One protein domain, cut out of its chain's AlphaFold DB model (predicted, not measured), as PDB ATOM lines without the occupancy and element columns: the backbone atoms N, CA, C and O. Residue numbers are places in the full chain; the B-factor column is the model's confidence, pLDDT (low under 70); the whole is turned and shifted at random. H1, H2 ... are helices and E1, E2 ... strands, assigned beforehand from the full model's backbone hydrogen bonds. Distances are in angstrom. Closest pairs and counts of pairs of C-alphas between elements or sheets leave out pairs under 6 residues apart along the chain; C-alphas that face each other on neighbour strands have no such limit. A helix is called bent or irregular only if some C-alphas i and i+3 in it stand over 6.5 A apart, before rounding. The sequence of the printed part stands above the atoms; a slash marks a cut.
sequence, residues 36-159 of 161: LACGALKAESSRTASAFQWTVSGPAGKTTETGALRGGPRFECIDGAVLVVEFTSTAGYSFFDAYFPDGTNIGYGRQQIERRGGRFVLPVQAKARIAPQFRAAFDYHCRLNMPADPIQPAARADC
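This is residues 36 to 159 of the 161 residues of an uncharacterized protein of Enhydrobacter sp. CC-CFT640 (UniProt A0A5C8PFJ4). Two four-stranded sheets, E1 to E4 and E5 to E8, stand face to face as a sandwich with strands nearly aligned; they come closest along E1 and E5 and open apart toward E4 and E8. Beyond the second sheet, on the side away from the first, lies a smaller part of three short strands, E9, E10 and E11, with H1 and H2, and H3 ends the long axis past E11. The 124 printed residues hold 11 named strands and three named helices, in the order E1 to E10, H1, H2, E11, H3. The four-stranded sheets are antiparallel, in the orders E1 E2 E3 E4 and E5 E6 E7 E8; the third, E9 E10 E11, is mixed, and the class is mixed, helices and strands. The whole is compact, with a radius of gyration of the C-alphas of 15.0 A, yet elongated, spanning 49 by 32 by 29 A.

The first sheet holds E1, residues 36 to 38, E2, residues 41 to 47 and 20.8 A long, E3, residues 52 to 58 and 20.0 A, and E4, residues 61 to 67 and 20.2 A. C-alpha 36, where E1 begins, is at (14.634, -18.085, 32.275). The second sheet holds E5, residues 74 to 78, E6, residues 82 to 88 and 20.2 A long, E7, residues 94 to 99 and 16.8 A, and E8, residues 105 to 109. C-alpha 82, where E6 begins, is at (7.358, -25.981, 36.157). The third sheet holds E9, residues 114 to 116, E10, residues 119 to 123, and E11, residues 139 to 141. H1 is residues 126 to 129 and H2 residues 132 to 137. H3, residues 153 to 158, ends at C-alpha 158, (-7.647, -39.038, 32.017).

E1 E2 E3 E4 is a meander, each strand the antiparallel neighbour of the one before; N 44 and O 55 are 2.9 A apart across the hairpin E2 and E3, and N 56 and O 63 are 2.9 A apart across the hairpin E3 and E4. E5 E6 E7 E8 is a second meander, with N 76 and O 84 at 3.0 A between E5 and E6 and N 97 and O 85 at 2.9 A between E6 and E7. Both sheets are twisted, with C-alphas up to 4.3 A and 4.5 A off their best planes. They form a sandwich, two sheets face to face, with best planes 21 degrees apart and strands at 16 degrees. The closest C-alphas of E1 and E5 are those of Cys 38 and Cys 77, 5.5 A apart; E4 and E8 are apart. H1 only just is on the second sheet and only grazes it; Ile 106 of E8 and Ala 126 of H1 have the closest C-alphas, 7.5 A apart. E10, H1 H2, E11 is a strand-helix-strand unit, two parallel neighbour strands with helices between, and its crossover is right-handed. N 122 and O 139 are 2.8 A apart across E10 and E11, and N 114 and O 121 are 3.0 A apart across the hairpin E9 and E10. H1 and H2 are close but not clearly touching, the C-alphas of Lys 127 and Arg 135 being 6.3 A apart. H3 only grazes the third sheet, with residues 155 to 158; its closest C-alpha pair with E11 is Tyr 140 and Asp 158, 6.5 A. H2 is irregular, with C-alphas 133 and 136 at 7.1 A. O i to N i+4 pairs within hydrogen-bond range number 0 of 2 in H2 and 0 of 2 in H3, beside 2 of 3 and 3 of 3 O i to N i+3 pairs; H1 is too short for an i+4 pair.

The C-alphas farthest apart are those of Ala 49 and Ala 154, 49.9 A. The printed part has no cut. The link from E11 to H3, 11 residues, is long, and that from E4 to E5, 6 residues, where the chain changes sheets of the sandwich, is short; the other links are tight. The mean pLDDT of the printed part is 94.2, and no printed residue is under 70.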
ATOM      1  N   LEU A  36      16.019 -18.133  31.817       97.12
ATOM      2  CA  LEU A  36      14.634 -18.085  32.275       97.12
ATOM      3  C   LEU A  36      14.569 -18.423  33.766       97.12
ATOM      4  O   LEU A  36      15.162 -19.407  34.200       97.12
ATOM      5  N   ALA A  37      13.828 -17.636  34.541       97.19
ATOM      6  CA  ALA A  37      13.456 -17.973  35.914       97.19
ATOM      7  C   ALA A  37      11.994 -18.441  35.948       97.19
ATOM      8  O   ALA A  37      11.147 -17.873  35.260       97.19
ATOM      9  N   CYS A  38      11.711 -19.474  36.738       96.88
ATOM     10  CA  CYS A  38      10.401 -20.102  36.868       96.88
ATOM     11  C   CYS A  38      10.203 -20.569  38.316       96.88
ATOM     12  O   CYS A  38      10.615 -21.665  38.697       96.88
ATOM     13  N   GLY A  39       9.648 -19.697  39.158       95.62
ATOM     14  CA  GLY A  39       9.534 -19.956  40.591       95.62
ATOM     15  C   GLY A  39      10.909 -20.180  41.231       95.62
ATOM     16  O   GLY A  39      11.782 -19.319  41.151       95.62
ATOM     17  N   ALA A  40      11.106 -21.349  41.848       96.12
ATOM     18  CA  ALA A  40      12.380 -21.753  42.456       96.12
ATOM     19  C   ALA A  40      13.408 -22.304  41.447       96.12
ATOM     20  O   ALA A  40      14.522 -22.656  41.835       96.12
ATOM     21  N   LEU A  41      13.034 -22.419  40.170       98.25
ATOM     22  CA  LEU A  41      13.867 -22.978  39.114       98.25
ATOM     23  C   LEU A  41      14.457 -21.863  38.251       98.25
ATOM     24  O   LEU A  41      13.817 -20.844  37.985       98.25
ATOM     25  N   LYS A  42      15.671 -22.077  37.755       98.00
ATOM     26  CA  LYS A  42      16.313 -21.191  36.784       98.00
ATOM     27  C   LYS A  42      17.034 -22.010  35.724       98.00
ATOM     28  O   LYS A  42      17.821 -22.893  36.060       98.00
ATOM     29  N   ALA A  43      16.799 -21.666  34.465       97.94
ATOM     30  CA  ALA A  43      17.539 -22.155  33.315       97.94
ATOM     31  C   ALA A  43      18.446 -21.063  32.752       97.94
ATOM     32  O   ALA A  43      18.066 -19.894  32.688       97.94
ATOM     33  N   GLU A  44      19.624 -21.451  32.288       97.31
ATOM     34  CA  GLU A  44      20.498 -20.603  31.488       97.31
ATOM     35  C   GLU A  44      21.214 -21.430  30.424       97.31
ATOM     36  O   GLU A  44      21.487 -22.612  30.613       97.31
ATOM     37  N   SER A  45      21.506 -20.817  29.285       96.75
ATOM     38  CA  SER A  45      22.236 -21.419  28.183       96.75
ATOM     39  C   SER A  45      23.280 -20.459  27.646       96.75
ATOM     40  O   SER A  45      23.106 -19.240  27.611       96.75
ATOM     41  N   SER A  46      24.382 -21.039  27.201       94.38
ATOM     42  CA  SER A  46      25.446 -20.349  26.499       94.38
ATOM     43  C   SER A  46      25.849 -21.164  25.280       94.38
ATOM     44  O   SER A  46      25.682 -22.386  25.221       94.38
ATOM     45  N   ARG A  47      26.358 -20.466  24.269       93.00
ATOM     46  CA  ARG A  47      26.908 -21.087  23.072       93.00
ATOM     47  C   ARG A  47      28.424 -21.140  23.207       93.00
ATOM     48  O   ARG A  47      29.051 -20.115  23.460       93.00
ATOM     49  N   THR A  48      29.000 -22.317  23.011       86.69
ATOM     50  CA  THR A  48      30.444 -22.503  22.849       86.69
ATOM     51  C   THR A  48      30.794 -22.522  21.356       86.69
ATOM     52  O   THR A  48      29.925 -22.354  20.499       86.69
ATOM     53  N   ALA A  49      32.068 -22.725  21.009       85.56
ATOM     54  CA  ALA A  49      32.497 -22.749  19.608       85.56
ATOM     55  C   ALA A  49      31.751 -23.804  18.761       85.56
ATOM     56  O   ALA A  49      31.459 -23.558  17.591       85.56
ATOM     57  N   SER A  50      31.411 -24.954  19.350       87.19
ATOM     58  CA  SER A  50      30.835 -26.106  18.637       87.19
ATOM     59  C   SER A  50      29.577 -26.698  19.281       87.19
ATOM     60  O   SER A  50      28.966 -27.596  18.703       87.19
ATOM     61  N   ALA A  51      29.161 -26.213  20.452       93.94
ATOM     62  CA  ALA A  51      28.050 -26.778  21.209       93.94
ATOM     63  C   ALA A  51      27.235 -25.695  21.925       93.94
ATOM     64  O   ALA A  51      27.586 -24.514  21.951       93.94
ATOM     65  N   PHE A  52      26.131 -26.117  22.523       96.06
ATOM     66  CA  PHE A  52      25.431 -25.353  23.541       96.06
ATOM     67  C   PHE A  52      25.676 -26.014  24.885       96.06
ATOM     68  O   PHE A  52      25.646 -27.239  24.987       96.06
ATOM     69  N   GLN A  53      25.905 -25.196  25.899       96.06
ATOM     70  CA  GLN A  53      25.930 -25.614  27.287       96.06
ATOM     71  C   GLN A  53      24.729 -24.983  27.973       96.06
ATOM     72  O   GLN A  53      24.520 -23.774  27.849       96.06
ATOM     73  N   TRP A  54      23.942 -25.775  28.687       96.56
ATOM     74  CA  TRP A  54      22.826 -25.263  29.469       96.56
ATOM     75  C   TRP A  54      22.844 -25.807  30.875       96.56
ATOM     76  O   TRP A  54      23.365 -26.880  31.155       96.56
ATOM     77  N   THR A  55      22.305 -25.004  31.774       97.25
ATOM     78  CA  THR A  55      22.220 -25.314  33.183       97.25
ATOM     79  C   THR A  55      20.791 -25.126  33.641       97.25
ATOM     80  O   THR A  55      20.211 -24.066  33.419       97.25
ATOM     81  N   VAL A  56      20.269 -26.129  34.341       97.69
ATOM     82  CA  VAL A  56      19.074 -26.003  35.169       97.69
ATOM     83  C   VAL A  56      19.498 -26.017  36.631       97.69
ATOM     84  O   VAL A  56      20.269 -26.870  37.065       97.69
ATOM     85  N   SER A  57      19.019 -25.047  37.395       98.00
ATOM     86  CA  SER A  57      19.248 -24.934  38.834       98.00
ATOM     87  C   SER A  57      17.922 -24.869  39.575       98.00
ATOM     88  O   SER A  57      16.959 -24.291  39.070       98.00
ATOM     89  N   GLY A  58      17.875 -25.480  40.756       96.75
ATOM     90  CA  GLY A  58      16.669 -25.585  41.561       96.75
ATOM     91  C   GLY A  58      16.895 -26.301  42.893       96.75
ATOM     92  O   GLY A  58      18.040 -26.505  43.302       96.75
ATOM     93  N   PRO A  59      15.813 -26.723  43.567       94.56
ATOM     94  CA  PRO A  59      15.879 -27.395  44.869       94.56
ATOM     95  C   PRO A  59      16.669 -28.711  44.879       94.56
ATOM     96  O   PRO A  59      17.285 -29.041  45.887       94.56
ATOM     97  N   ALA A  60      16.717 -29.431  43.754       93.44
ATOM     98  CA  ALA A  60      17.548 -30.631  43.597       93.44
ATOM     99  C   ALA A  60      19.042 -30.335  43.356       93.44
ATOM    100  O   ALA A  60      19.845 -31.258  43.232       93.44
ATOM    101  N   GLY A  61      19.428 -29.061  43.271       95.19
ATOM    102  CA  GLY A  61      20.782 -28.624  42.954       95.19
ATOM    103  C   GLY A  61      20.898 -28.051  41.545       95.19
ATOM    104  O   GLY A  61      19.963 -27.457  41.007       95.19
ATOM    105  N   LYS A  62      22.094 -28.172  40.966       96.25
ATOM    106  CA  LYS A  62      22.452 -27.602  39.666       96.25
ATOM    107  C   LYS A  62      22.890 -28.721  38.728       96.25
ATOM    108  O   LYS A  62      23.875 -29.398  39.008       96.25
ATOM    109  N   THR A  63      22.203 -28.854  37.602       95.62
ATOM    110  CA  THR A  63      22.547 -29.787  36.526       95.62
ATOM    111  C   THR A  63      23.039 -28.989  35.334       95.62
ATOM    112  O   THR A  63      22.428 -27.993  34.953       95.62
ATOM    113  N   THR A  64      24.169 -29.389  34.759       96.12
ATOM    114  CA  THR A  64      24.760 -28.744  33.585       96.12
ATOM    115  C   THR A  64      24.965 -29.780  32.500       96.12
ATOM    116  O   THR A  64      25.608 -30.801  32.727       96.12
ATOM    117  N   GLU A  65      24.445 -29.492  31.318       95.31
ATOM    118  CA  GLU A  65      24.512 -30.354  30.148       95.31
ATOM    119  C   GLU A  65      25.183 -29.621  28.991       95.31
ATOM    120  O   GLU A  65      25.257 -28.390  28.946       95.31
ATOM    121  N   THR A  66      25.739 -30.384  28.056       95.31
ATOM    122  CA  THR A  66      26.387 -29.850  26.859       95.31
ATOM    123  C   THR A  66      26.050 -30.731  25.672       95.31
ATOM    124  O   THR A  66      26.137 -31.954  25.755       95.31
ATOM    125  N   GLY A  67      25.689 -30.115  24.551       94.56
ATOM    126  CA  GLY A  67      25.287 -30.845  23.358       94.56
ATOM    127  C   GLY A  67      25.476 -30.055  22.072       94.56
ATOM    128  O   GLY A  67      25.340 -28.831  22.033       94.56
ATOM    129  N   ALA A  68      25.765 -30.773  20.988       95.50
ATOM    130  CA  ALA A  68      25.685 -30.229  19.641       95.50
ATOM    131  C   ALA A  68      24.208 -30.173  19.228       95.50
ATOM    132  O   ALA A  68      23.577 -31.208  18.998       95.50
ATOM    133  N   LEU A  69      23.647 -28.967  19.148       94.94
ATOM    134  CA  LEU A  69      22.226 -28.752  18.875       94.94
ATOM    135  C   LEU A  69      22.009 -28.034  17.539       94.94
ATOM    136  O   LEU A  69      22.817 -27.196  17.140       94.94
ATOM    137  N   ARG A  70      20.886 -28.320  16.866       91.94
ATOM    138  CA  ARG A  70      20.455 -27.573  15.664       91.94
ATOM    139  C   ARG A  70      20.161 -26.101  15.979       91.94
ATOM    140  O   ARG A  70      20.298 -25.248  15.111       91.94
ATOM    141  N   GLY A  71      19.777 -25.818  17.219       89.56
ATOM    142  CA  GLY A  71      19.613 -24.491  17.803       89.56
ATOM    143  C   GLY A  71      19.705 -24.593  19.324       89.56
ATOM    144  O   GLY A  71      19.663 -25.698  19.859       89.56
ATOM    145  N   GLY A  72      19.850 -23.462  20.016       91.38
ATOM    146  CA  GLY A  72      19.934 -23.463  21.479       91.38
ATOM    147  C   GLY A  72      18.702 -24.094  22.142       91.38
ATOM    148  O   GLY A  72      17.634 -24.146  21.517       91.38
ATOM    149  N   PRO A  73      18.838 -24.574  23.389       95.75
ATOM    150  CA  PRO A  73      17.704 -25.105  24.127       95.75
ATOM    151  C   PRO A  73      16.649 -24.015  24.320       95.75
ATOM    152  O   PRO A  73      16.957 -22.828  24.453       95.75
ATOM    153  N   ARG A  74      15.390 -24.430  24.303       95.31
ATOM    154  CA  ARG A  74      14.233 -23.582  24.561       95.31
ATOM    155  C   ARG A  74      13.786 -23.803  25.989       95.31
ATOM    156  O   ARG A  74      13.667 -24.945  26.420       95.31
ATOM    157  N   PHE A  75      13.526 -22.705  26.682       96.75
ATOM    158  CA  PHE A  75      13.026 -22.723  28.045       96.75
ATOM    159  C   PHE A  75      11.602 -22.181  28.071       96.75
ATOM    160  O   PHE A  75      11.330 -21.130  27.487       96.75
ATOM    161  N   GLU A  76      10.707 -22.883  28.755       96.06
ATOM    162  CA  GLU A  76       9.323 -22.463  28.970       96.06
ATOM    163  C   GLU A  76       8.969 -22.620  30.451       96.06
ATOM    164  O   GLU A  76       9.397 -23.569  31.100       96.06
ATOM    165  N   CYS A  77       8.219 -21.665  31.000       96.81
ATOM    166  CA  CYS A  77       7.746 -21.718  32.378       96.81
ATOM    167  C   CYS A  77       6.237 -21.937  32.376       96.81
ATOM    168  O   CYS A  77       5.491 -21.072  31.913       96.81
ATOM    169  N   ILE A  78       5.795 -23.080  32.894       96.12
ATOM    170  CA  ILE A  78       4.382 -23.438  33.000       96.12
ATOM    171  C   ILE A  78       3.893 -23.055  34.394       96.12
ATOM    172  O   ILE A  78       4.501 -23.427  35.403       96.12
ATOM    173  N   ASP A  79       2.809 -22.283  34.431       94.06
ATOM    174  CA  ASP A  79       2.121 -21.835  35.645       94.06
ATOM    175  C   ASP A  79       3.051 -21.203  36.700       94.06
ATOM    176  O   ASP A  79       2.808 -21.273  37.903       94.06
ATOM    177  N   GLY A  80       4.155 -20.590  36.256       94.44
ATOM    178  CA  GLY A  80       5.130 -19.946  37.140       94.44
ATOM    179  C   GLY A  80       5.979 -20.908  37.982       94.44
ATOM    180  O   GLY A  80       6.736 -20.431  38.827       94.44
ATOM    181  N   ALA A  81       5.866 -22.226  37.785       95.56
ATOM    182  CA  ALA A  81       6.440 -23.221  38.691       95.56
ATOM    183  C   ALA A  81       7.208 -24.351  37.993       95.56
ATOM    184  O   ALA A  81       8.238 -24.781  38.508       95.56
ATOM    185  N   VAL A  82       6.727 -24.848  36.852       97.62
ATOM    186  CA  VAL A  82       7.358 -25.981  36.157       97.62
ATOM    187  C   VAL A  82       8.208 -25.458  35.009       97.62
ATOM    188  O   VAL A  82       7.702 -24.803  34.099       97.62
ATOM    189  N   LEU A  83       9.506 -25.749  35.048       98.25
ATOM    190  CA  LEU A  83      10.451 -25.335  34.017       98.25
ATOM    191  C   LEU A  83      10.587 -26.450  32.982       98.25
ATOM    192  O   LEU A  83      11.019 -27.553  33.307       98.25
ATOM    193  N   VAL A  84      10.258 -26.150  31.732       97.50
ATOM    194  CA  VAL A  84      10.448 -27.045  30.594       97.50
ATOM    195  C   VAL A  84      11.704 -26.659  29.828       97.50
ATOM    196  O   VAL A  84      11.945 -25.480  29.564       97.50
ATOM    197  N   VAL A  85      12.472 -27.671  29.433       97.38
ATOM    198  CA  VAL A  85      13.611 -27.568  28.528       97.38
ATOM    199  C   VAL A  85      13.335 -28.424  27.295       97.38
ATOM    200  O   VAL A  85      13.077 -29.620  27.399       97.38
ATOM    201  N   GLU A  86      13.408 -27.820  26.111       96.25
ATOM    202  CA  GLU A  86      13.314 -28.537  24.839       96.25
ATOM    203  C   GLU A  86      14.541 -28.270  23.980       96.25
ATOM    204  O   GLU A  86      14.952 -27.124  23.791       96.25
ATOM    205  N   PHE A  87      15.108 -29.314  23.389       95.38
ATOM    206  CA  PHE A  87      16.218 -29.156  22.456       95.38
ATOM    207  C   PHE A  87      16.216 -30.231  21.379       95.38
ATOM    208  O   PHE A  87      15.686 -31.327  21.550       95.38
ATOM    209  N   THR A  88      16.852 -29.912  20.253       96.06
ATOM    210  CA  THR A  88      17.066 -30.846  19.148       96.06
ATOM    211  C   THR A  88      18.553 -30.938  18.862       96.06
ATOM    212  O   THR A  88      19.180 -29.962  18.444       96.06
ATOM    213  N   SER A  89      19.114 -32.126  19.061       95.31
ATOM    214  CA  SER A  89      20.494 -32.441  18.692       95.31
ATOM    215  C   SER A  89      20.720 -32.304  17.184       95.31
ATOM    216  O   SER A  89      19.800 -32.464  16.376       95.31
ATOM    217  N   THR A  90      21.962 -32.064  16.769       95.38
ATOM    218  CA  THR A  90      22.346 -32.073  15.346       95.38
ATOM    219  C   THR A  90      22.047 -33.417  14.673       95.38
ATOM    220  O   THR A  90      21.618 -33.425  13.518       95.38
ATOM    221  N   ALA A  91      22.135 -34.522  15.422       94.12
ATOM    222  CA  ALA A  91      21.750 -35.872  14.998       94.12
ATOM    223  C   ALA A  91      20.233 -36.059  14.760       94.12
ATOM    224  O   ALA A  91      19.817 -37.081  14.227       94.12
ATOM    225  N   GLY A  92      19.397 -35.078  15.112       93.31
ATOM    226  CA  GLY A  92      17.954 -35.088  14.850       93.31
ATOM    227  C   GLY A  92      17.091 -35.608  16.001       93.31
ATOM    228  O   GLY A  92      15.870 -35.471  15.940       93.31
ATOM    229  N   TYR A  93      17.688 -36.123  17.079       94.06
ATOM    230  CA  TYR A  93      16.949 -36.457  18.296       94.06
ATOM    231  C   TYR A  93      16.474 -35.189  18.989       94.06
ATOM    232  O   TYR A  93      17.255 -34.247  19.156       94.06
ATOM    233  N   SER A  94      15.205 -35.178  19.381       94.81
ATOM    234  CA  SER A  94      14.568 -34.051  20.053       94.81
ATOM    235  C   SER A  94      14.044 -34.490  21.414       94.81
ATOM    236  O   SER A  94      13.412 -35.541  21.516       94.81
ATOM    237  N   PHE A  95      14.291 -33.677  22.433       96.19
ATOM    238  CA  PHE A  95      14.041 -33.997  23.835       96.19
ATOM    239  C   PHE A  95      13.142 -32.951  24.487       96.19
ATOM    240  O   PHE A  95      13.118 -31.789  24.070       96.19
ATOM    241  N   PHE A  96      12.381 -33.412  25.469       97.06
ATOM    242  CA  PHE A  96      11.538 -32.634  26.357       97.06
ATOM    243  C   PHE A  96      11.850 -33.071  27.779       97.06
ATOM    244  O   PHE A  96      11.661 -34.244  28.103       97.06
ATOM    245  N   ASP A  97      12.249 -32.125  28.616       97.44
ATOM    246  CA  ASP A  97      12.433 -32.333  30.043       97.44
ATOM    247  C   ASP A  97      11.593 -31.315  30.813       97.44
ATOM    248  O   ASP A  97      11.622 -30.124  30.511       97.44
ATOM    249  N   ALA A  98      10.841 -31.778  31.809       97.75
ATOM    250  CA  ALA A  98      10.105 -30.921  32.731       97.75
ATOM    251  C   ALA A  98      10.665 -31.092  34.144       97.75
ATOM    252  O   ALA A  98      10.706 -32.205  34.670       97.75
ATOM    253  N   TYR A  99      11.081 -29.981  34.745       97.75
ATOM    254  CA  TYR A  99      11.651 -29.896  36.086       97.75
ATOM    255  C   TYR A  99      10.626 -29.295  37.043       97.75
ATOM    256  O   TYR A  99      10.007 -28.271  36.739       97.75
ATOM    257  N   PHE A 100      10.468 -29.918  38.208       97.56
ATOM    258  CA  PHE A 100       9.458 -29.557  39.196       97.56
ATOM    259  C   PHE A 100      10.080 -28.882  40.432       97.56
ATOM    260  O   PHE A 100      11.222 -29.172  40.798       97.56
ATOM    261  N   PRO A 101       9.332 -28.006  41.131       96.06
ATOM    262  CA  PRO A 101       9.786 -27.375  42.376       96.06
ATOM    263  C   PRO A 101      10.080 -28.344  43.526       96.06
ATOM    264  O   PRO A 101      10.740 -27.962  44.485       96.06
ATOM    265  N   ASP A 102       9.590 -29.582  43.462       94.62
ATOM    266  CA  ASP A 102       9.910 -30.625  44.444       94.62
ATOM    267  C   ASP A 102      11.270 -31.303  44.184       94.62
ATOM    268  O   ASP A 102      11.673 -32.193  44.929       94.62
ATOM    269  N   GLY A 103      11.993 -30.867  43.145       94.25
ATOM    270  CA  GLY A 103      13.295 -31.397  42.763       94.25
ATOM    271  C   GLY A 103      13.231 -32.614  41.837       94.25
ATOM    272  O   GLY A 103      14.273 -33.076  41.382       94.25
ATOM    273  N   THR A 104      12.039 -33.125  41.524       95.69
ATOM    274  CA  THR A 104      11.885 -34.195  40.535       95.69
ATOM    275  C   THR A 104      11.920 -33.644  39.111       95.69
ATOM    276  O   THR A 104      11.713 -32.451  38.863       95.69
ATOM    277  N   ASN A 105      12.180 -34.521  38.145       96.31
ATOM    278  CA  ASN A 105      12.040 -34.216  36.729       96.31
ATOM    279  C   ASN A 105      11.511 -35.427  35.954       96.31
ATOM    280  O   ASN A 105      11.647 -36.578  36.374       96.31
ATOM    281  N   ILE A 106      10.914 -35.157  34.798       96.00
ATOM    282  CA  ILE A 106      10.535 -36.174  33.813       96.00
ATOM    283  C   ILE A 106      11.141 -35.807  32.464       96.00
ATOM    284  O   ILE A 106      11.168 -34.631  32.108       96.00
ATOM    285  N   GLY A 107      11.587 -36.818  31.724       95.56
ATOM    286  CA  GLY A 107      12.212 -36.653  30.416       95.56
ATOM    287  C   GLY A 107      11.602 -37.587  29.380       95.56
ATOM    288  O   GLY A 107      11.368 -38.767  29.654       95.56
ATOM    289  N   TYR A 108      11.341 -37.055  28.190       95.50
ATOM    290  CA  TYR A 108      10.749 -37.776  27.068       95.50
ATOM    291  C   TYR A 108      11.360 -37.331  25.739       95.50
ATOM    292  O   TYR A 108      11.793 -36.194  25.560       95.50
ATOM    293  N   GLY A 109      11.329 -38.222  24.747       94.88
ATOM    294  CA  GLY A 109      11.535 -37.800  23.364       94.88
ATOM    295  C   GLY A 109      10.372 -36.914  22.911       94.88
ATOM    296  O   GLY A 109       9.214 -37.251  23.155       94.88
ATOM    297  N   ARG A 110      10.650 -35.812  22.206       93.19
ATOM    298  CA  ARG A 110       9.628 -34.868  21.702       93.19
ATOM    299  C   ARG A 110       8.530 -35.533  20.877       93.19
ATOM    300  O   ARG A 110       7.410 -35.045  20.866       93.19
ATOM    301  N   GLN A 111       8.831 -36.632  20.191       91.94
ATOM    302  CA  GLN A 111       7.858 -37.415  19.425       91.94
ATOM    303  C   GLN A 111       6.772 -38.065  20.297       91.94
ATOM    304  O   GLN A 111       5.739 -38.478  19.782       91.94
ATOM    305  N   GLN A 112       7.010 -38.172  21.605       93.56
ATOM    306  CA  GLN A 112       6.060 -38.694  22.586       93.56
ATOM    307  C   GLN A 112       5.212 -37.585  23.221       93.56
ATOM    308  O   GLN A 112       4.313 -37.901  23.993       93.56
ATOM    309  N   ILE A 113       5.510 -36.313  22.929       94.94
ATOM    310  CA  ILE A 113       4.874 -35.145  23.539       94.94
ATOM    311  C   ILE A 113       4.138 -34.337  22.473       94.94
ATOM    312  O   ILE A 113       4.748 -33.816  21.534       94.94
ATOM    313  N   GLU A 114       2.836 -34.143  22.647       93.50
ATOM    314  CA  GLU A 114       2.074 -33.239  21.779       93.50
ATOM    315  C   GLU A 114       1.963 -31.841  22.367       93.50
ATOM    316  O   GLU A 114       2.238 -31.606  23.546       93.50
ATOM    317  N   ARG A 115       1.521 -30.902  21.528       91.94
ATOM    318  CA  ARG A 115       1.144 -29.562  21.964       91.94
ATOM    319  C   ARG A 115      -0.250 -29.245  21.436       91.94
ATOM    320  O   ARG A 115      -0.443 -29.189  20.223       91.94
ATOM    321  N   ARG A 116      -1.217 -29.045  22.332       90.88
ATOM    322  CA  ARG A 116      -2.620 -28.745  21.998       90.88
ATOM    323  C   ARG A 116      -3.029 -27.467  22.716       90.88
ATOM    324  O   ARG A 116      -2.909 -27.374  23.928       90.88
ATOM    325  N   GLY A 117      -3.447 -26.445  21.966       86.62
ATOM    326  CA  GLY A 117      -3.876 -25.168  22.559       86.62
ATOM    327  C   GLY A 117      -2.817 -24.486  23.438       86.62
ATOM    328  O   GLY A 117      -3.168 -23.802  24.388       86.62
ATOM    329  N   GLY A 118      -1.526 -24.705  23.161       86.31
ATOM    330  CA  GLY A 118      -0.424 -24.176  23.973       86.31
ATOM    331  C   GLY A 118      -0.054 -25.016  25.201       86.31
ATOM    332  O   GLY A 118       0.946 -24.706  25.833       86.31
ATOM    333  N   ARG A 119      -0.786 -26.095  25.501       92.69
ATOM    334  CA  ARG A 119      -0.481 -27.035  26.589       92.69
ATOM    335  C   ARG A 119       0.295 -28.237  26.072       92.69
ATOM    336  O   ARG A 119       0.089 -28.677  24.937       92.69
ATOM    337  N   PHE A 120       1.176 -28.775  26.908       96.62
ATOM    338  CA  PHE A 120       1.863 -30.030  26.628       96.62
ATOM    339  C   PHE A 120       0.950 -31.210  26.960       96.62
ATOM    340  O   PHE A 120       0.373 -31.268  28.048       96.62
ATOM    341  N   VAL A 121       0.844 -32.151  26.023       97.06
ATOM    342  CA  VAL A 121       0.113 -33.408  26.209       97.06
ATOM    343  C   VAL A 121       1.132 -34.526  26.385       97.06
ATOM    344  O   VAL A 121       1.883 -34.838  25.458       97.06
ATOM    345  N   LEU A 122       1.181 -35.101  27.583       96.88
ATOM    346  CA  LEU A 122       2.145 -36.132  27.963       96.88
ATOM    347  C   LEU A 122       1.543 -37.540  27.814       96.88
ATOM    348  O   LEU A 122       0.322 -37.703  27.866       96.88
ATOM    349  N   PRO A 123       2.358 -38.604  27.716       95.81
ATOM    350  CA  PRO A 123       1.874 -39.959  27.959       95.81
ATOM    351  C   PRO A 123       1.228 -40.050  29.347       95.81
ATOM    352  O   PRO A 123       1.792 -39.559  30.325       95.81
ATOM    353  N   VAL A 124       0.060 -40.685  29.464       96.12
ATOM    354  CA  VAL A 124      -0.692 -40.740  30.733       96.12
ATOM    355  C   VAL A 124       0.100 -41.354  31.892       96.12
ATOM    356  O   VAL A 124      -0.096 -40.992  33.046       96.12
ATOM    357  N   GLN A 125       1.068 -42.216  31.597       93.69
ATOM    358  CA  GLN A 125       1.958 -42.806  32.598       93.69
ATOM    359  C   GLN A 125       2.865 -41.774  33.283       93.69
ATOM    360  O   GLN A 125       3.243 -41.953  34.439       93.69
ATOM    361  N   ALA A 126       3.157 -40.649  32.618       94.62
ATOM    362  CA  ALA A 126       3.869 -39.529  33.228       94.62
ATOM    363  C   ALA A 126       3.130 -39.008  34.467       94.62
ATOM    364  O   ALA A 126       3.761 -38.640  35.455       94.62
ATOM    365  N   LYS A 127       1.789 -39.034  34.454       94.81
ATOM    366  CA  LYS A 127       0.938 -38.517  35.535       94.81
ATOM    367  C   LYS A 127       1.275 -39.133  36.894       94.81
ATOM    368  O   LYS A 127       1.245 -38.427  37.899       94.81
ATOM    369  N   ALA A 128       1.633 -40.419  36.935       91.69
ATOM    370  CA  ALA A 128       1.998 -41.113  38.171       91.69
ATOM    371  C   ALA A 128       3.332 -40.628  38.770       91.69
ATOM    372  O   ALA A 128       3.522 -40.717  39.980       91.69
ATOM    373  N   ARG A 129       4.226 -40.082  37.937       92.19
ATOM    374  CA  ARG A 129       5.557 -39.580  38.320       92.19
ATOM    375  C   ARG A 129       5.554 -38.095  38.683       92.19
ATOM    376  O   ARG A 129       6.536 -37.599  39.214       92.19
ATOM    377  N   ILE A 130       4.456 -37.399  38.397       95.56
ATOM    378  CA  ILE A 130       4.267 -35.978  38.686       95.56
ATOM    379  C   ILE A 130       3.527 -35.842  40.018       95.56
ATOM    380  O   ILE A 130       2.503 -36.508  40.240       95.56
ATOM    381  N   ALA A 131       4.006 -34.963  40.900       95.31
ATOM    382  CA  ALA A 131       3.327 -34.680  42.159       95.31
ATOM    383  C   ALA A 131       1.907 -34.119  41.918       95.31
ATOM    384  O   ALA A 131       1.710 -33.346  40.974       95.31
ATOM    385  N   PRO A 132       0.899 -34.496  42.734       96.00
ATOM    386  CA  PRO A 132      -0.513 -34.213  42.461       96.00
ATOM    387  C   PRO A 132      -0.833 -32.764  42.080       96.00
ATOM    388  O   PRO A 132      -1.589 -32.537  41.138       96.00
ATOM    389  N   GLN A 133      -0.212 -31.801  42.758       94.94
ATOM    390  CA  GLN A 133      -0.425 -30.371  42.556       94.94
ATOM    391  C   GLN A 133       0.002 -29.853  41.173       94.94
ATOM    392  O   GLN A 133      -0.525 -28.842  40.726       94.94
ATOM    393  N   PHE A 134       0.911 -30.540  40.472       95.69
ATOM    394  CA  PHE A 134       1.397 -30.119  39.150       95.69
ATOM    395  C   PHE A 134       0.728 -30.868  37.995       95.69
ATOM    396  O   PHE A 134       0.940 -30.534  36.833       95.69
ATOM    397  N   ARG A 135      -0.102 -31.881  38.279       95.88
ATOM    398  CA  ARG A 135      -0.710 -32.718  37.230       95.88
ATOM    399  C   ARG A 135      -1.647 -31.929  36.316       95.88
ATOM    400  O   ARG A 135      -1.689 -32.181  35.122       95.88
ATOM    401  N   ALA A 136      -2.370 -30.950  36.857       95.31
ATOM    402  CA  ALA A 136      -3.318 -30.144  36.083       95.31
ATOM    403  C   ALA A 136      -2.650 -29.162  35.098       95.31
ATOM    404  O   ALA A 136      -3.329 -28.624  34.221       95.31
ATOM    405  N   ALA A 137      -1.335 -28.947  35.206       95.44
ATOM    406  CA  ALA A 137      -0.570 -28.121  34.270       95.44
ATOM    407  C   ALA A 137      -0.404 -28.789  32.888       95.44
ATOM    408  O   ALA A 137      -0.088 -28.127  31.901       95.44
ATOM    409  N   PHE A 138      -0.649 -30.100  32.811       97.06
ATOM    410  CA  PHE A 138      -0.492 -30.914  31.613       97.06
ATOM    411  C   PHE A 138      -1.811 -31.560  31.208       97.06
ATOM    412  O   PHE A 138      -2.675 -31.828  32.043       97.06
ATOM    413  N   ASP A 139      -1.930 -31.857  29.918       97.06
ATOM    414  CA  ASP A 139      -2.924 -32.804  29.423       97.06
ATOM    415  C   ASP A 139      -2.252 -34.165  29.206       97.06
ATOM    416  O   ASP A 139      -1.021 -34.276  29.190       97.06
ATOM    417  N   TYR A 140      -3.045 -35.220  29.031       96.75
ATOM    418  CA  TYR A 140      -2.522 -36.580  28.933       96.75
ATOM    419  C   TYR A 140      -3.125 -37.329  27.760       96.75
ATOM    420  O   TYR A 140      -4.309 -37.194  27.497       96.75
ATOM    421  N   HIS A 141      -2.346 -38.164  27.078       96.06
ATOM    422  CA  HIS A 141      -2.847 -39.040  26.023       96.06
ATOM    423  C   HIS A 141      -2.521 -40.510  26.293       96.06
ATOM    424  O   HIS A 141      -1.508 -40.859  26.906       96.06
ATOM    425  N   CYS A 142      -3.328 -41.396  25.713       94.94
ATOM    426  CA  CYS A 142      -3.196 -42.849  25.852       94.94
ATOM    427  C   CYS A 142      -2.544 -43.528  24.633       94.94
ATOM    428  O   CYS A 142      -2.609 -44.748  24.495       94.94
ATOM    429  N   ARG A 143      -1.947 -42.759  23.715       91.81
ATOM    430  CA  ARG A 143      -1.453 -43.280  22.427       91.81
ATOM    431  C   ARG A 143      -0.158 -44.085  22.535       91.81
ATOM    432  O   ARG A 143       0.124 -44.896  21.660       91.81
ATOM    433  N   LEU A 144       0.625 -43.861  23.592       87.88
ATOM    434  CA  LEU A 144       1.902 -44.535  23.814       87.88
ATOM    435  C   LEU A 144       1.766 -45.577  24.922       87.88
ATOM    436  O   LEU A 144       1.591 -45.232  26.089       87.88
ATOM    437  N   ASN A 145       1.909 -46.854  24.574       82.81
ATOM    438  CA  ASN A 145       2.002 -47.917  25.568       82.81
ATOM    439  C   ASN A 145       3.475 -48.252  25.830       82.81
ATOM    440  O   ASN A 145       4.163 -48.750  24.940       82.81
ATOM    441  N   MET A 146       3.963 -47.957  27.034       82.00
ATOM    442  CA  MET A 146       5.338 -48.253  27.436       82.00
ATOM    443  C   MET A 146       5.388 -49.627  28.115       82.00
ATOM    444  O   MET A 146       4.686 -49.823  29.100       82.00
ATOM    445  N   PRO A 147       6.214 -50.583  27.654       83.69
ATOM    446  CA  PRO A 147       6.236 -51.929  28.236       83.69
ATOM    447  C   PRO A 147       6.573 -51.963  29.732       83.69
ATOM    448  O   PRO A 147       5.987 -52.740  30.477       83.69
ATOM    449  N   ALA A 148       7.492 -51.100  30.173       85.88
ATOM    450  CA  ALA A 148       7.900 -51.006  31.576       85.88
ATOM    451  C   ALA A 148       6.873 -50.283  32.467       85.88
ATOM    452  O   ALA A 148       6.986 -50.323  33.688       85.88
ATOM    453  N   ASP A 149       5.904 -49.596  31.865       84.69
ATOM    454  CA  ASP A 149       4.902 -48.792  32.557       84.69
ATOM    455  C   ASP A 149       3.601 -48.836  31.730       84.69
ATOM    456  O   ASP A 149       3.319 -47.932  30.929       84.69
ATOM    457  N   PRO A 150       2.863 -49.962  31.785       88.00
ATOM    458  CA  PRO A 150       1.670 -50.144  30.974       88.00
ATOM    459  C   PRO A 150       0.531 -49.249  31.468       88.00
ATOM    460  O   PRO A 150       0.360 -49.015  32.666       88.00
ATOM    461  N   ILE A 151      -0.306 -48.786  30.536       91.50
ATOM    462  CA  ILE A 151      -1.463 -47.948  30.875       91.50
ATOM    463  C   ILE A 151      -2.494 -48.773  31.652       91.50
ATOM    464  O   ILE A 151      -3.168 -49.640  31.086       91.50
ATOM    465  N   GLN A 152      -2.668 -48.445  32.932       90.38
ATOM    466  CA  GLN A 152      -3.717 -49.026  33.767       90.38
ATOM    467  C   GLN A 152      -5.111 -48.637  33.241       90.38
ATOM    468  O   GLN A 152      -5.301 -47.483  32.848       90.38
ATOM    469  N   PRO A 153      -6.115 -49.538  33.260       91.12
ATOM    470  CA  PRO A 153      -7.449 -49.246  32.729       91.12
ATOM    471  C   PRO A 153      -8.079 -47.968  33.295       91.12
ATOM    472  O   PRO A 153      -8.606 -47.164  32.530       91.12
ATOM    473  N   ALA A 154      -7.955 -47.737  34.604       90.56
ATOM    474  CA  ALA A 154      -8.500 -46.551  35.267       90.56
ATOM    475  C   ALA A 154      -7.874 -45.233  34.771       90.56
ATOM    476  O   ALA A 154      -8.567 -44.226  34.674       90.56
ATOM    477  N   ALA A 155      -6.592 -45.244  34.387       91.75
ATOM    478  CA  ALA A 155      -5.902 -44.054  33.892       91.75
ATOM    479  C   ALA A 155      -6.417 -43.603  32.513       91.75
ATOM    480  O   ALA A 155      -6.210 -42.462  32.116       91.75
ATOM    481  N   ARG A 156      -7.121 -44.468  31.769       91.81
ATOM    482  CA  ARG A 156      -7.640 -44.124  30.434       91.81
ATOM    483  C   ARG A 156      -8.697 -43.025  30.459       91.81
ATOM    484  O   ARG A 156      -8.850 -42.333  29.459       91.81
ATOM    485  N   ALA A 157      -9.389 -42.852  31.585       94.12
ATOM    486  CA  ALA A 157     -10.359 -41.774  31.769       94.12
ATOM    487  C   ALA A 157      -9.711 -40.378  31.767       94.12
ATOM    488  O   ALA A 157     -10.394 -39.390  31.526       94.12
ATOM    489  N   ASP A 158      -8.397 -40.295  31.995       93.31
ATOM    490  CA  ASP A 158      -7.647 -39.038  32.017       93.31
ATOM    491  C   ASP A 158      -7.135 -38.606  30.633       93.31
ATOM    492  O   ASP A 158      -6.494 -37.561  30.508       93.31
ATOM    493  N   CYS A 159      -7.348 -39.428  29.604       94.69
ATOM    494  CA  CYS A 159      -6.769 -39.214  28.288       94.69
ATOM    495  C   CYS A 159      -7.619 -38.293  27.411       94.69
ATOM    496  O   CYS A 159      -8.826 -38.479  27.268       94.69
TER     497      CYS A 159